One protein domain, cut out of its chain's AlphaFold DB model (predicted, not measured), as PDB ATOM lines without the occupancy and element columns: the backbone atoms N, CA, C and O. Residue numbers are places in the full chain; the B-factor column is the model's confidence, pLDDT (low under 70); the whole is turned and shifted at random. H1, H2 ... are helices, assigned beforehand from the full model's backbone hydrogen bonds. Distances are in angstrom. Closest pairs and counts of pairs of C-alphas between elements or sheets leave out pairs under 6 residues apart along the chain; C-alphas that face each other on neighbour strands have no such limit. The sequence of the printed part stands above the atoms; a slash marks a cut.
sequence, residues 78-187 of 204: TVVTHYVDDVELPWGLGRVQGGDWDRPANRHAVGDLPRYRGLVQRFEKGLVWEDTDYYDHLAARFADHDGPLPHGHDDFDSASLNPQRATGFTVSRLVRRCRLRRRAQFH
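AT A GLANCE: This is residues 78 to 187 of the 204 residues of an uncharacterized protein of Haloarchaeobius iranensis (UniProt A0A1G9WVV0). The longest helix, H4, reaches out as an arm from a loose body in which H1 and H2 form a helical hairpin and the short H3 packs on H2. At the other end of the long axis a long loop within residues 78 to 113 folds back on itself, its two sides tied by a short antiparallel pairing of residues 82 to 83 with 108 to 109. The printed part has 110 residues with four named helices, H1, H2, H3 and H4 in that order, and no named strand; the class is all helix, with 44 residues in named elements, under half. The whole is loose, with a radius of gyration of the C-alphas of 17.1 A, and spans 55 by 36 by 25 A.

HOW THE PARTS SIT: Look first at H4, residues 172 to 187, which is close but not clearly touching to H1, residues 114 to 125: their closest C-alphas, of Val 175 and Phe 123, are 7.8 A apart. They run the same way at a shallow tilt of 28 degrees. With residues 114 to 119 alone H1 touches H2, residues 133 to 143, in a hairpin; the closest C-alphas, of Gly 118 and Tyr 134, are 4.6 A apart. These two run opposite ways at a steep tilt of 41 degrees. H2 touches H3, residues 156 to 160, with the C-alphas of Tyr 135 and Ser 160 closest at 6.5 A. H4 is apart from H2 and H3. Every O i to N i+4 pair is within hydrogen-bond range in H1, H2 and H3, and 9 of 12 are in H4.

IN THESE COORDINATES: Find C-alpha 172 at (152.160, 192.602, 172.058); from there H4 runs 24.4 A to C-alpha 187 at (153.097, 169.302, 179.224). H1 begins at C-alpha 114, (149.574, 201.265, 190.166), and measures 14.9 A; H2 measures 15.2 A and H3 6.1 A.

THE WHOLE: The C-alphas of Gly 98 and His 187, the two farthest apart, are 54.7 A apart. Residues 88 to 96 and 179 to 187 stand free. The links H2 to H3 and H3 to H4 are long, and the printed part has no cut. The pLDDT is under 70 at residues 88 to 91 and 145 to 187.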
ATOM      1  N   THR A  78     162.454 196.710 178.545       90.00
ATOM      2  CA  THR A  78     162.909 195.945 179.716       90.00
ATOM      3  C   THR A  78     164.069 196.605 180.458       90.00
ATOM      4  O   THR A  78     164.281 196.295 181.627       90.00
ATOM      5  N   VAL A  79     164.790 197.541 179.825       95.19
ATOM      6  CA  VAL A  79     165.866 198.288 180.497       95.19
ATOM      7  C   VAL A  79     165.343 199.487 181.294       95.19
ATOM      8  O   VAL A  79     166.063 200.040 182.125       95.19
ATOM      9  N   VAL A  80     164.089 199.893 181.070       93.31
ATOM     10  CA  VAL A  80     163.470 201.034 181.751       93.31
ATOM     11  C   VAL A  80     162.945 200.584 183.111       93.31
ATOM     12  O   VAL A  80     161.899 199.954 183.218       93.31
ATOM     13  N   THR A  81     163.689 200.915 184.165       95.69
ATOM     14  CA  THR A  81     163.355 200.535 185.548       95.69
ATOM     15  C   THR A  81     162.767 201.679 186.367       95.69
ATOM     16  O   THR A  81     162.107 201.425 187.371       95.69
ATOM     17  N   HIS A  82     162.983 202.927 185.940       95.25
ATOM     18  CA  HIS A  82     162.547 204.129 186.649       95.25
ATOM     19  C   HIS A  82     161.927 205.153 185.693       95.25
ATOM     20  O   HIS A  82     162.235 205.162 184.500       95.25
ATOM     21  N   TYR A  83     161.087 206.028 186.235       91.69
ATOM     22  CA  TYR A  83     160.495 207.171 185.549       91.69
ATOM     23  C   TYR A  83     160.609 208.439 186.416       91.69
ATOM     24  O   TYR A  83     160.985 208.366 187.588       91.69
ATOM     25  N   VAL A  84     160.322 209.596 185.815       90.56
ATOM     26  CA  VAL A  84     160.326 210.917 186.462       90.56
ATOM     27  C   VAL A  84     159.006 211.607 186.116       90.56
ATOM     28  O   VAL A  84     158.620 211.603 184.948       90.56
ATOM     29  N   ASP A  85     158.326 212.184 187.106       82.06
ATOM     30  CA  ASP A  85     157.017 212.837 186.925       82.06
ATOM     31  C   ASP A  85     157.111 214.277 186.386       82.06
ATOM     32  O   ASP A  85     156.168 214.786 185.789       82.06
ATOM     33  N   ASP A  86     158.265 214.926 186.542       75.88
ATOM     34  CA  ASP A  86     158.427 216.382 186.379       75.88
ATOM     35  C   ASP A  86     158.889 216.823 184.971       75.88
ATOM     36  O   ASP A  86     159.488 217.885 184.778       75.88
ATOM     37  N   VAL A  87     158.663 215.985 183.952       72.25
ATOM     38  CA  VAL A  87     159.029 216.298 182.559       72.25
ATOM     39  C   VAL A  87     157.777 216.545 181.729       72.25
ATOM     40  O   VAL A  87     157.258 215.667 181.039       72.25
ATOM     41  N   GLU A  88     157.300 217.784 181.766       68.88
ATOM     42  CA  GLU A  88     156.195 218.225 180.925       68.88
ATOM     43  C   GLU A  88     156.625 218.358 179.447       68.88
ATOM     44  O   GLU A  88     157.553 219.099 179.103       68.88
ATOM     45  N   LEU A  89     155.885 217.703 178.542       67.38
ATOM     46  CA  LEU A  89     156.065 217.778 177.081       67.38
ATOM     47  C   LEU A  89     155.123 218.734 176.292       67.38
ATOM     48  O   LEU A  89     155.101 218.632 175.061       67.38
ATOM     49  N   PRO A  90     154.342 219.671 176.878       62.84
ATOM     50  CA  PRO A  90     153.297 220.380 176.130       62.84
ATOM     51  C   PRO A  90     153.832 221.353 175.063       62.84
ATOM     52  O   PRO A  90     153.074 221.798 174.204       62.84
ATOM     53  N   TRP A  91     155.132 221.665 175.064       68.25
ATOM     54  CA  TRP A  91     155.721 222.725 174.237       68.25
ATOM     55  C   TRP A  91     156.721 222.221 173.187       68.25
ATOM     56  O   TRP A  91     157.722 222.888 172.925       68.25
ATOM     57  N   GLY A  92     156.467 221.063 172.575       72.50
ATOM     58  CA  GLY A  92     157.313 220.508 171.509       72.50
ATOM     59  C   GLY A  92     158.480 219.646 172.004       72.50
ATOM     60  O   GLY A  92     158.765 219.557 173.196       72.50
ATOM     61  N   LEU A  93     159.163 218.994 171.060       82.25
ATOM     62  CA  LEU A  93     160.309 218.122 171.324       82.25
ATOM     63  C   LEU A  93     161.624 218.905 171.383       82.25
ATOM     64  O   LEU A  93     161.756 220.015 170.865       82.25
ATOM     65  N   GLY A  94     162.637 218.281 171.980       78.75
ATOM     66  CA  GLY A  94     164.002 218.796 171.973       78.75
ATOM     67  C   GLY A  94     164.256 219.930 172.962       78.75
ATOM     68  O   GLY A  94     165.318 220.533 172.912       78.75
ATOM     69  N   ARG A  95     163.349 220.250 173.886       81.81
ATOM     70  CA  ARG A  95     163.678 221.180 174.973       81.81
ATOM     71  C   ARG A  95     164.732 220.545 175.886       81.81
ATOM     72  O   ARG A  95     164.489 219.504 176.482       81.81
ATOM     73  N   VAL A  96     165.887 221.193 176.025       79.50
ATOM     74  CA  VAL A  96     166.886 220.814 177.034       79.50
ATOM     75  C   VAL A  96     166.561 221.559 178.322       79.50
ATOM     76  O   VAL A  96     166.725 222.781 178.397       79.50
ATOM     77  N   GLN A  97     166.082 220.828 179.324       78.56
ATOM     78  CA  GLN A  97     165.827 221.344 180.663       78.56
ATOM     79  C   GLN A  97     166.960 220.898 181.585       78.56
ATOM     80  O   GLN A  97     167.179 219.708 181.798       78.56
ATOM     81  N   GLY A  98     167.715 221.875 182.092       81.50
ATOM     82  CA  GLY A  98     168.609 221.623 183.216       81.50
ATOM     83  C   GLY A  98     167.785 221.284 184.456       81.50
ATOM     84  O   GLY A  98     166.643 221.726 184.582       81.50
ATOM     85  N   GLY A  99     168.359 220.504 185.357       85.19
ATOM     86  CA  GLY A  99     167.707 220.086 186.585       85.19
ATOM     87  C   GLY A  99     168.393 218.859 187.157       85.19
ATOM     88  O   GLY A  99     169.370 218.371 186.599       85.19
ATOM     89  N   ASP A 100     167.832 218.373 188.253       89.19
ATOM     90  CA  ASP A 100     168.339 217.231 189.011       89.19
ATOM     91  C   ASP A 100     167.470 215.984 188.793       89.19
ATOM     92  O   ASP A 100     167.363 215.119 189.661       89.19
ATOM     93  N   TRP A 101     166.779 215.915 187.656       85.50
ATOM     94  CA  TRP A 101     165.796 214.875 187.339       85.50
ATOM     95  C   TRP A 101     166.410 213.466 187.281       85.50
ATOM     96  O   TRP A 101     165.703 212.477 187.439       85.50
ATOM     97  N   ASP A 102     167.725 213.355 187.095       86.50
ATOM     98  CA  ASP A 102     168.473 212.097 187.092       86.50
ATOM     99  C   ASP A 102     168.919 211.643 188.495       86.50
ATOM    100  O   ASP A 102     169.366 210.499 188.668       86.50
ATOM    101  N   ARG A 103     168.777 212.501 189.517       91.56
ATOM    102  CA  ARG A 103     169.158 212.166 190.892       91.56
ATOM    103  C   ARG A 103     168.271 211.057 191.457       91.56
ATOM    104  O   ARG A 103     167.060 211.084 191.250       91.56
ATOM    105  N   PRO A 104     168.824 210.138 192.275       92.94
ATOM    106  CA  PRO A 104     168.059 209.048 192.880       92.94
ATOM    107  C   PRO A 104     166.777 209.475 193.601       92.94
ATOM    108  O   PRO A 104     165.792 208.754 193.519       92.94
ATOM    109  N   ALA A 105     166.778 210.644 194.247       93.06
ATOM    110  CA  ALA A 105     165.622 211.175 194.971       93.06
ATOM    111  C   ALA A 105     164.429 211.559 194.071       93.06
ATOM    112  O   ALA A 105     163.311 211.623 194.563       93.06
ATOM    113  N   ASN A 106     164.663 211.792 192.774       91.12
ATOM    114  CA  ASN A 106     163.648 212.231 191.807       91.12
ATOM    115  C   ASN A 106     163.219 211.110 190.847       91.12
ATOM    116  O   ASN A 106     162.494 211.353 189.885       91.12
ATOM    117  N   ARG A 107     163.708 209.884 191.070       92.88
ATOM    118  CA  ARG A 107     163.394 208.714 190.248       92.88
ATOM    119  C   ARG A 107     162.419 207.824 190.995       92.88
ATOM    120  O   ARG A 107     162.685 207.417 192.122       92.88
ATOM    121  N   HIS A 108     161.358 207.434 190.314       93.69
ATOM    122  CA  HIS A 108     160.356 206.517 190.836       93.69
ATOM    123  C   HIS A 108     160.488 205.177 190.125       93.69
ATOM    124  O   HIS A 108     160.675 205.140 188.907       93.69
ATOM    125  N   ALA A 109     160.430 204.065 190.858       95.62
ATOM    126  CA  ALA A 109     160.502 202.755 190.229       95.62
ATOM    127  C   ALA A 109     159.237 202.510 189.397       95.62
ATOM    128  O   ALA A 109     158.116 202.714 189.859       95.62
ATOM    129  N   VAL A 110     159.400 202.011 188.171       94.75
ATOM    130  CA  VAL A 110     158.263 201.657 187.299       94.75
ATOM    131  C   VAL A 110     157.388 200.588 187.955       94.75
ATOM    132  O   VAL A 110     156.170 200.612 187.797       94.75
ATOM    133  N   GLY A 111     158.001 199.692 188.736       94.56
ATOM    134  CA  GLY A 111     157.308 198.666 189.517       94.56
ATOM    135  C   GLY A 111     156.293 199.221 190.518       94.56
ATOM    136  O   GLY A 111     155.307 198.554 190.834       94.56
ATOM    137  N   ASP A 112     156.498 200.458 190.970       94.31
ATOM    138  CA  ASP A 112     155.655 201.080 191.983       94.31
ATOM    139  C   ASP A 112     154.412 201.744 191.391       94.31
ATOM    140  O   ASP A 112     153.482 202.034 192.141       94.31
ATOM    141  N   LEU A 113     154.346 201.925 190.069       93.12
ATOM    142  CA  LEU A 113     153.175 202.486 189.402       93.12
ATOM    143  C   LEU A 113     151.961 201.559 189.580       93.12
ATOM    144  O   LEU A 113     152.034 200.398 189.161       93.12
ATOM    145  N   PRO A 114     150.803 202.060 190.064       93.12
ATOM    146  CA  PRO A 114     149.574 201.265 190.166       93.12
ATOM    147  C   PRO A 114     149.209 200.582 188.843       93.12
ATOM    148  O   PRO A 114     148.833 199.415 188.799       93.12
ATOM    149  N   ARG A 115     149.442 201.284 187.729       90.62
ATOM    150  CA  ARG A 115     149.279 200.756 186.370       90.62
ATOM    151  C   ARG A 115     150.170 199.545 186.080       90.62
ATOM    152  O   ARG A 115     149.694 198.580 185.490       90.62
ATOM    153  N   TYR A 116     151.447 199.584 186.460       93.62
ATOM    154  CA  TYR A 116     152.352 198.450 186.254       93.62
ATOM    155  C   TYR A 116     151.908 197.249 187.095       93.62
ATOM    156  O   TYR A 116     151.766 196.145 186.566       93.62
ATOM    157  N   ARG A 117     151.610 197.477 188.380       95.69
ATOM    158  CA  ARG A 117     151.150 196.424 189.298       95.69
ATOM    159  C   ARG A 117     149.862 195.770 188.817       95.69
ATOM    160  O   ARG A 117     149.805 194.543 188.765       95.69
ATOM    161  N   GLY A 118     148.887 196.563 188.371       94.81
ATOM    162  CA  GLY A 118     147.631 196.048 187.832       94.81
ATOM    163  C   GLY A 118     147.814 195.207 186.570       94.81
ATOM    164  O   GLY A 118     147.192 194.155 186.433       94.81
ATOM    165  N   LEU A 119     148.732 195.590 185.674       93.94
ATOM    166  CA  LEU A 119     149.069 194.765 184.508       93.94
ATOM    167  C   LEU A 119     149.685 193.420 184.919       93.94
ATOM    168  O   LEU A 119     149.295 192.383 184.381       93.94
ATOM    169  N   VAL A 120     150.604 193.413 185.889       95.12
ATOM    170  CA  VAL A 120     151.189 192.175 186.430       95.12
ATOM    171  C   VAL A 120     150.113 191.312 187.101       95.12
ATOM    172  O   VAL A 120     150.010 190.117 186.819       95.12
ATOM    173  N   GLN A 121     149.264 191.898 187.947       96.81
ATOM    174  CA  GLN A 121     148.151 191.203 188.602       96.81
ATOM    175  C   GLN A 121     147.199 190.571 187.584       96.81
ATOM    176  O   GLN A 121     146.880 189.386 187.688       96.81
ATOM    177  N   ARG A 122     146.812 191.315 186.547       95.38
ATOM    178  CA  ARG A 122     145.908 190.812 185.516       95.38
ATOM    179  C   ARG A 122     146.535 189.700 184.681       95.38
ATOM    180  O   ARG A 122     145.929 188.647 184.492       95.38
ATOM    181  N   PHE A 123     147.724 189.932 184.131       95.69
ATOM    182  CA  PHE A 123     148.274 189.065 183.085       95.69
ATOM    183  C   PHE A 123     149.170 187.946 183.609       95.69
ATOM    184  O   PHE A 123     149.216 186.877 182.997       95.69
ATOM    185  N   GLU A 124     149.869 188.159 184.721       95.62
ATOM    186  CA  GLU A 124     150.734 187.136 185.313       95.62
ATOM    187  C   GLU A 124     149.990 186.352 186.391       95.62
ATOM    188  O   GLU A 124     149.972 185.118 186.340       95.62
ATOM    189  N   LYS A 125     149.320 187.061 187.308       96.25
ATOM    190  CA  LYS A 125     148.621 186.460 188.455       96.25
ATOM    191  C   LYS A 125     147.170 186.058 188.154       96.25
ATOM    192  O   LYS A 125     146.617 185.239 188.875       96.25
ATOM    193  N   GLY A 126     146.580 186.561 187.068       96.56
ATOM    194  CA  GLY A 126     145.254 186.151 186.597       96.56
ATOM    195  C   GLY A 126     144.070 186.767 187.344       96.56
ATOM    196  O   GLY A 126     142.970 186.233 187.221       96.56
ATOM    197  N   LEU A 127     144.267 187.860 188.087       97.00
ATOM    198  CA  LEU A 127     143.174 188.562 188.769       97.00
ATOM    199  C   LEU A 127     142.180 189.146 187.749       97.00
ATOM    200  O   LEU A 127     142.554 189.449 186.606       97.00
ATOM    201  N   VAL A 128     140.911 189.296 188.136       95.62
ATOM    202  CA  VAL A 128     139.961 190.148 187.393       95.62
ATOM    203  C   VAL A 128     140.318 191.618 187.611       95.62
ATOM    204  O   VAL A 128     141.132 191.922 188.477       95.62
ATOM    205  N   TRP A 129     139.816 192.517 186.766       92.25
ATOM    206  CA  TRP A 129     140.272 193.912 186.784       92.25
ATOM    207  C   TRP A 129     139.920 194.609 188.091       92.25
ATOM    208  O   TRP A 129     140.759 195.317 188.637       92.25
ATOM    209  N   GLU A 130     138.724 194.332 188.588       94.75
ATOM    210  CA  GLU A 130     138.118 194.847 189.809       94.75
ATOM    211  C   GLU A 130     138.947 194.527 191.059       94.75
ATOM    212  O   GLU A 130     138.882 195.263 192.033       94.75
ATOM    213  N   ASP A 131     139.786 193.490 190.998       95.94
ATOM    214  CA  ASP A 131     140.656 193.066 192.098       95.94
ATOM    215  C   ASP A 131     142.107 193.576 191.941       95.94
ATOM    216  O   ASP A 131     143.023 193.073 192.596       95.94
ATOM    217  N   THR A 132     142.375 194.505 191.013       96.00
ATOM    218  CA  THR A 132     143.736 195.020 190.766       96.00
ATOM    219  C   THR A 132     143.993 196.383 191.402       96.00
ATOM    220  O   THR A 132     143.137 197.261 191.377       96.00
ATOM    221  N   ASP A 133     145.247 196.628 191.797       94.25
ATOM    222  CA  ASP A 133     145.728 197.922 192.308       94.25
ATOM    223  C   ASP A 133     145.450 199.071 191.320       94.25
ATOM    224  O   ASP A 133     145.298 200.230 191.704       94.25
ATOM    225  N   TYR A 134     145.427 198.766 190.018       92.81
ATOM    226  CA  TYR A 134     145.118 199.749 188.985       92.81
ATOM    227  C   TYR A 134     143.655 200.192 189.035       92.81
ATOM    228  O   TYR A 134     143.383 201.380 188.868       92.81
ATOM    229  N   TYR A 135     142.735 199.253 189.264       91.75
ATOM    230  CA  TYR A 135     141.313 199.549 189.387       91.75
ATOM    231  C   TYR A 135     141.041 200.371 190.642       91.75
ATOM    232  O   TYR A 135     140.433 201.430 190.524       91.75
ATOM    233  N   ASP A 136     141.590 199.971 191.791       92.62
ATOM    234  CA  ASP A 136     141.471 200.731 193.043       92.62
ATOM    235  C   ASP A 136     142.011 202.158 192.897       92.62
ATOM    236  O   ASP A 136     141.368 203.128 193.298       92.62
ATOM    237  N   HIS A 137     143.178 202.308 192.261       90.19
ATOM    238  CA  HIS A 137     143.766 203.620 192.004       90.19
ATOM    239  C   HIS A 137     142.887 204.496 191.104       90.19
ATOM    240  O   HIS A 137     142.740 205.692 191.364       90.19
ATOM    241  N   LEU A 138     142.308 203.925 190.042       87.31
ATOM    242  CA  LEU A 138     141.353 204.652 189.213       87.31
ATOM    243  C   LEU A 138     140.100 205.001 190.022       87.31
ATOM    244  O   LEU A 138     139.678 206.149 189.981       87.31
ATOM    245  N   ALA A 139     139.536 204.065 190.784       88.44
ATOM    246  CA  ALA A 139     138.293 204.272 191.518       88.44
ATOM    247  C   ALA A 139     138.443 205.410 192.531       88.44
ATOM    248  O   ALA A 139     137.617 206.320 192.552       88.44
ATOM    249  N   ALA A 140     139.551 205.425 193.278       87.31
ATOM    250  CA  ALA A 140     139.898 206.522 194.176       87.31
ATOM    251  C   ALA A 140     140.009 207.857 193.426       87.31
ATOM    252  O   ALA A 140     139.418 208.851 193.832       87.31
ATOM    253  N   ARG A 141     140.689 207.877 192.273       82.12
ATOM    254  CA  ARG A 141     140.837 209.096 191.468       82.12
ATOM    255  C   ARG A 141     139.503 209.629 190.939       82.12
ATOM    256  O   ARG A 141     139.351 210.839 190.827       82.12
ATOM    257  N   PHE A 142     138.563 208.756 190.586       80.44
ATOM    258  CA  PHE A 142     137.217 209.160 190.168       80.44
ATOM    259  C   PHE A 142     136.348 209.588 191.360       80.44
ATOM    260  O   PHE A 142     135.551 210.507 191.212       80.44
ATOM    261  N   ALA A 143     136.518 208.973 192.534       82.00
ATOM    262  CA  ALA A 143     135.810 209.352 193.755       82.00
ATOM    263  C   ALA A 143     136.268 210.714 194.311       82.00
ATOM    264  O   ALA A 143     135.450 211.467 194.832       82.00
ATOM    265  N   ASP A 144     137.553 211.044 194.159       75.38
ATOM    266  CA  ASP A 144     138.156 212.284 194.658       75.38
ATOM    267  C   ASP A 144     137.967 213.498 193.718       75.38
ATOM    268  O   ASP A 144     138.385 214.609 194.055       75.38
ATOM    269  N   HIS A 145     137.370 213.335 192.527       58.88
ATOM    270  CA  HIS A 145     137.339 214.389 191.503       58.88
ATOM    271  C   HIS A 145     135.950 214.992 191.209       58.88
ATOM    272  O   HIS A 145     135.106 214.357 190.593       58.88
ATOM    273  N   ASP A 146     135.839 216.309 191.455       54.91
ATOM    274  CA  ASP A 146     135.063 217.297 190.663       54.91
ATOM    275  C   ASP A 146     135.865 217.805 189.424       54.91
ATOM    276  O   ASP A 146     135.504 218.783 188.764       54.91
ATOM    277  N   GLY A 147     137.025 217.197 189.131       53.53
ATOM    278  CA  GLY A 147     137.991 217.634 188.111       53.53
ATOM    279  C   GLY A 147     137.888 216.898 186.764       53.53
ATOM    280  O   GLY A 147     137.227 215.867 186.665       53.53
ATOM    281  N   PRO A 148     138.557 217.401 185.704       54.06
ATOM    282  CA  PRO A 148     138.507 216.795 184.377       54.06
ATOM    283  C   PRO A 148     139.069 215.368 184.393       54.06
ATOM    284  O   PRO A 148     140.169 215.121 184.893       54.06
ATOM    285  N   LEU A 149     138.295 214.447 183.818       59.31
ATOM    286  CA  LEU A 149     138.598 213.021 183.776       59.31
ATOM    287  C   LEU A 149     139.964 212.729 183.126       59.31
ATOM    288  O   LEU A 149     140.437 213.501 182.278       59.31
ATOM    289  N   PRO A 150     140.613 211.603 183.490       57.41
ATOM    290  CA  PRO A 150     141.814 211.131 182.811       57.41
ATOM    291  C   PRO A 150     141.602 211.112 181.291       57.41
ATOM    292  O   PRO A 150     140.584 210.623 180.805       57.41
ATOM    293  N   HIS A 151     142.553 211.683 180.548       56.94
ATOM    294  CA  HIS A 151     142.412 212.013 179.129       56.94
ATOM    295  C   HIS A 151     141.739 210.912 178.288       56.94
ATOM    296  O   HIS A 151     142.291 209.825 178.128       56.94
ATOM    297  N   GLY A 152     140.591 211.246 177.689       56.94
ATOM    298  CA  GLY A 152     139.914 210.417 176.686       56.94
ATOM    299  C   GLY A 152     138.894 209.412 177.222       56.94
ATOM    300  O   GLY A 152     138.494 208.531 176.463       56.94
ATOM    301  N   HIS A 153     138.484 209.534 178.485       60.06
ATOM    302  CA  HIS A 153     137.429 208.715 179.079       60.06
ATOM    303  C   HIS A 153     136.305 209.594 179.621       60.06
ATOM    304  O   HIS A 153     136.575 210.588 180.296       60.06
ATOM    305  N   ASP A 154     135.068 209.210 179.316       64.94
ATOM    306  CA  ASP A 154     133.859 209.931 179.728       64.94
ATOM    307  C   ASP A 154     133.327 209.426 181.083       64.94
ATOM    308  O   ASP A 154     132.548 210.112 181.741       64.94
ATOM    309  N   ASP A 155     133.776 208.244 181.524       67.75
ATOM    310  CA  ASP A 155     133.378 207.598 182.776       67.75
ATOM    311  C   ASP A 155     134.429 206.572 183.262       67.75
ATOM    312  O   ASP A 155     135.422 206.271 182.593       67.75
ATOM    313  N   PHE A 156     134.218 206.046 184.468       65.06
ATOM    314  CA  PHE A 156     135.103 205.063 185.093       65.06
ATOM    315  C   PHE A 156     135.092 203.706 184.371       65.06
ATOM    316  O   PHE A 156     136.145 203.083 184.202       65.06
ATOM    317  N   ASP A 157     133.929 203.267 183.891       66.62
ATOM    318  CA  ASP A 157     133.774 201.972 183.226       66.62
ATOM    319  C   ASP A 157     134.531 201.929 181.890       66.62
ATOM    320  O   ASP A 157     135.218 200.957 181.569       66.62
ATOM    321  N   SER A 158     134.517 203.018 181.123       65.88
ATOM    322  CA  SER A 158     135.302 203.142 179.893       65.88
ATOM    323  C   SER A 158     136.810 203.168 180.157       65.88
ATOM    324  O   SER A 158     137.585 202.684 179.321       65.88
ATOM    325  N   ALA A 159     137.246 203.694 181.306       61.38
ATOM    326  CA  ALA A 159     138.649 203.713 181.716       61.38
ATOM    327  C   ALA A 159     139.140 202.341 182.214       61.38
ATOM    328  O   ALA A 159     140.276 201.946 181.920       61.38
ATOM    329  N   SER A 160     138.295 201.595 182.928       63.59
ATOM    330  CA  SER A 160     138.633 200.289 183.505       63.59
ATOM    331  C   SER A 160     138.619 199.156 182.466       63.59
ATOM    332  O   SER A 160     139.461 198.256 182.519       63.59
ATOM    333  N   LEU A 161     137.745 199.227 181.454       58.59
ATOM    334  CA  LEU A 161     137.570 198.164 180.453       58.59
ATOM    335  C   LEU A 161     138.630 198.150 179.337       58.59
ATOM    336  O   LEU A 161     138.745 197.152 178.617       58.59
ATOM    337  N   ASN A 162     139.423 199.216 179.156       59.31
ATOM    338  CA  ASN A 162     140.404 199.283 178.063       59.31
ATOM    339  C   ASN A 162     141.749 199.945 178.431       59.31
ATOM    340  O   ASN A 162     142.123 200.983 177.870       59.31
ATOM    341  N   PRO A 163     142.566 199.298 179.281       55.19
ATOM    342  CA  PRO A 163     143.868 199.835 179.671       55.19
ATOM    343  C   PRO A 163     144.871 199.904 178.509       55.19
ATOM    344  O   PRO A 163     145.876 200.598 178.608       55.19
ATOM    345  N   GLN A 164     144.627 199.229 177.381       49.78
ATOM    346  CA  GLN A 164     145.508 199.294 176.208       49.78
ATOM    347  C   GLN A 164     145.354 200.602 175.417       49.78
ATOM    348  O   GLN A 164     146.332 201.088 174.852       49.78
ATOM    349  N   ARG A 165     144.155 201.205 175.391       45.62
ATOM    350  CA  ARG A 165     143.945 202.530 174.777       45.62
ATOM    351  C   ARG A 165     144.416 203.670 175.673       45.62
ATOM    352  O   ARG A 165     144.993 204.622 175.161       45.62
ATOM    353  N   ALA A 166     144.273 203.522 176.988       46.16
ATOM    354  CA  ALA A 166     144.741 204.501 177.970       46.16
ATOM    355  C   ALA A 166     146.277 204.645 178.030       46.16
ATOM    356  O   ALA A 166     146.796 205.570 178.654       46.16
ATOM    357  N   THR A 167     147.029 203.710 177.436       47.44
ATOM    358  CA  THR A 167     148.473 203.589 177.678       47.44
ATOM    359  C   THR A 167     149.366 203.937 176.501       47.44
ATOM    360  O   THR A 167     150.552 204.141 176.730       47.44
ATOM    361  N   GLY A 168     148.878 203.996 175.258       38.03
ATOM    362  CA  GLY A 168     149.748 204.215 174.088       38.03
ATOM    363  C   GLY A 168     150.875 203.174 173.922       38.03
ATOM    364  O   GLY A 168     151.724 203.320 173.046       38.03
ATOM    365  N   PHE A 169     150.886 202.111 174.736       43.84
ATOM    366  CA  PHE A 169     151.916 201.077 174.784       43.84
ATOM    367  C   PHE A 169     151.359 199.772 174.217       43.84
ATOM    368  O   PHE A 169     150.455 199.144 174.769       43.84
ATOM    369  N   THR A 170     151.928 199.312 173.106       39.59
ATOM    370  CA  THR A 170     151.546 198.039 172.492       39.59
ATOM    371  C   THR A 170     152.247 196.874 173.215       39.59
ATOM    372  O   THR A 170     153.387 196.531 172.912       39.59
ATOM    373  N   VAL A 171     151.564 196.222 174.168       44.84
ATOM    374  CA  VAL A 171     152.085 195.108 175.014       44.84
ATOM    375  C   VAL A 171     152.306 193.786 174.232       44.84
ATOM    376  O   VAL A 171     152.566 192.722 174.798       44.84
ATOM    377  N   SER A 172     152.237 193.806 172.899       43.94
ATOM    378  CA  SER A 172     152.160 192.602 172.058       43.94
ATOM    379  C   SER A 172     153.366 191.659 172.148       43.94
ATOM    380  O   SER A 172     153.222 190.475 171.837       43.94
ATOM    381  N   ARG A 173     154.545 192.120 172.594       43.28
ATOM    382  CA  ARG A 173     155.725 191.245 172.766       43.28
ATOM    383  C   ARG A 173     155.807 190.571 174.139       43.28
ATOM    384  O   ARG A 173     156.230 189.418 174.193       43.28
ATOM    385  N   LEU A 174     155.344 191.217 175.214       45.59
ATOM    386  CA  LEU A 174     155.402 190.644 176.566       45.59
ATOM    387  C   LEU A 174     154.418 189.467 176.712       45.59
ATOM    388  O   LEU A 174     154.784 188.376 177.151       45.59
ATOM    389  N   VAL A 175     153.190 189.635 176.208       49.59
ATOM    390  CA  VAL A 175     152.124 188.617 176.293       49.59
ATOM    391  C   VAL A 175     152.453 187.358 175.478       49.59
ATOM    392  O   VAL A 175     152.126 186.240 175.888       49.59
ATOM    393  N   ARG A 176     153.142 187.502 174.335       45.28
ATOM    394  CA  ARG A 176     153.515 186.361 173.475       45.28
ATOM    395  C   ARG A 176     154.513 185.425 174.162       45.28
ATOM    396  O   ARG A 176     154.407 184.212 173.997       45.28
ATOM    397  N   ARG A 177     155.436 185.964 174.968       47.84
ATOM    398  CA  ARG A 177     156.425 185.168 175.716       47.84
ATOM    399  C   ARG A 177     155.797 184.460 176.925       47.84
ATOM    400  O   ARG A 177     156.113 183.296 177.166       47.84
ATOM    401  N   CYS A 178     154.835 185.090 177.604       47.34
ATOM    402  CA  CYS A 178     154.098 184.466 178.712       47.34
ATOM    403  C   CYS A 178     153.181 183.315 178.251       47.34
ATOM    404  O   CYS A 178     153.124 182.277 178.913       47.34
ATOM    405  N   ARG A 179     152.534 183.427 177.077       47.88
ATOM    406  CA  ARG A 179     151.763 182.310 176.488       47.88
ATOM    407  C   ARG A 179     152.628 181.094 176.150       47.88
ATOM    408  O   ARG A 179     152.168 179.968 176.316       47.88
ATOM    409  N   LEU A 180     153.866 181.305 175.699       47.03
ATOM    410  CA  LEU A 180     154.781 180.208 175.367       47.03
ATOM    411  C   LEU A 180     155.296 179.477 176.617       47.03
ATOM    412  O   LEU A 180     155.405 178.255 176.588       47.03
ATOM    413  N   ARG A 181     155.512 180.179 177.740       47.56
ATOM    414  CA  ARG A 181     155.891 179.539 179.016       47.56
ATOM    415  C   ARG A 181     154.777 178.675 179.622       47.56
ATOM    416  O   ARG A 181     155.070 177.577 180.081       47.56
ATOM    417  N   ARG A 182     153.504 179.095 179.560       47.91
ATOM    418  CA  ARG A 182     152.380 178.265 180.058       47.91
ATOM    419  C   ARG A 182     152.161 176.987 179.248       47.91
ATOM    420  O   ARG A 182     151.756 175.982 179.816       47.91
ATOM    421  N   ARG A 183     152.446 177.001 177.940       46.28
ATOM    422  CA  ARG A 183     152.320 175.799 177.101       46.28
ATOM    423  C   ARG A 183     153.412 174.761 177.391       46.28
ATOM    424  O   ARG A 183     153.157 173.579 177.217       46.28
ATOM    425  N   ALA A 184     154.581 175.198 177.864       50.19
ATOM    426  CA  ALA A 184     155.645 174.300 178.313       50.19
ATOM    427  C   ALA A 184     155.321 173.656 179.676       50.19
ATOM    428  O   ALA A 184     155.461 172.449 179.819       50.19
ATOM    429  N   GLN A 185     154.791 174.422 180.638       47.72
ATOM    430  CA  GLN A 185     154.449 173.891 181.970       47.72
ATOM    431  C   GLN A 185     153.257 172.920 181.971       47.72
ATOM    432  O   GLN A 185     153.239 171.992 182.771       47.72
ATOM    433  N   PHE A 186     152.288 173.071 181.059       43.31
ATOM    434  CA  PHE A 186     151.146 172.146 180.967       43.31
ATOM    435  C   PHE A 186     151.500 170.760 180.397       43.31
ATOM    436  O   PHE A 186     150.721 169.830 180.576       43.31
ATOM    437  N   HIS A 187     152.649 170.605 179.730       48.50
ATOM    438  CA  HIS A 187     153.097 169.302 179.224       48.50
ATOM    439  C   HIS A 187     153.937 168.503 180.233       48.50
ATOM    440  O   HIS A 187     154.114 167.308 180.031       48.50
TER     441      HIS A 187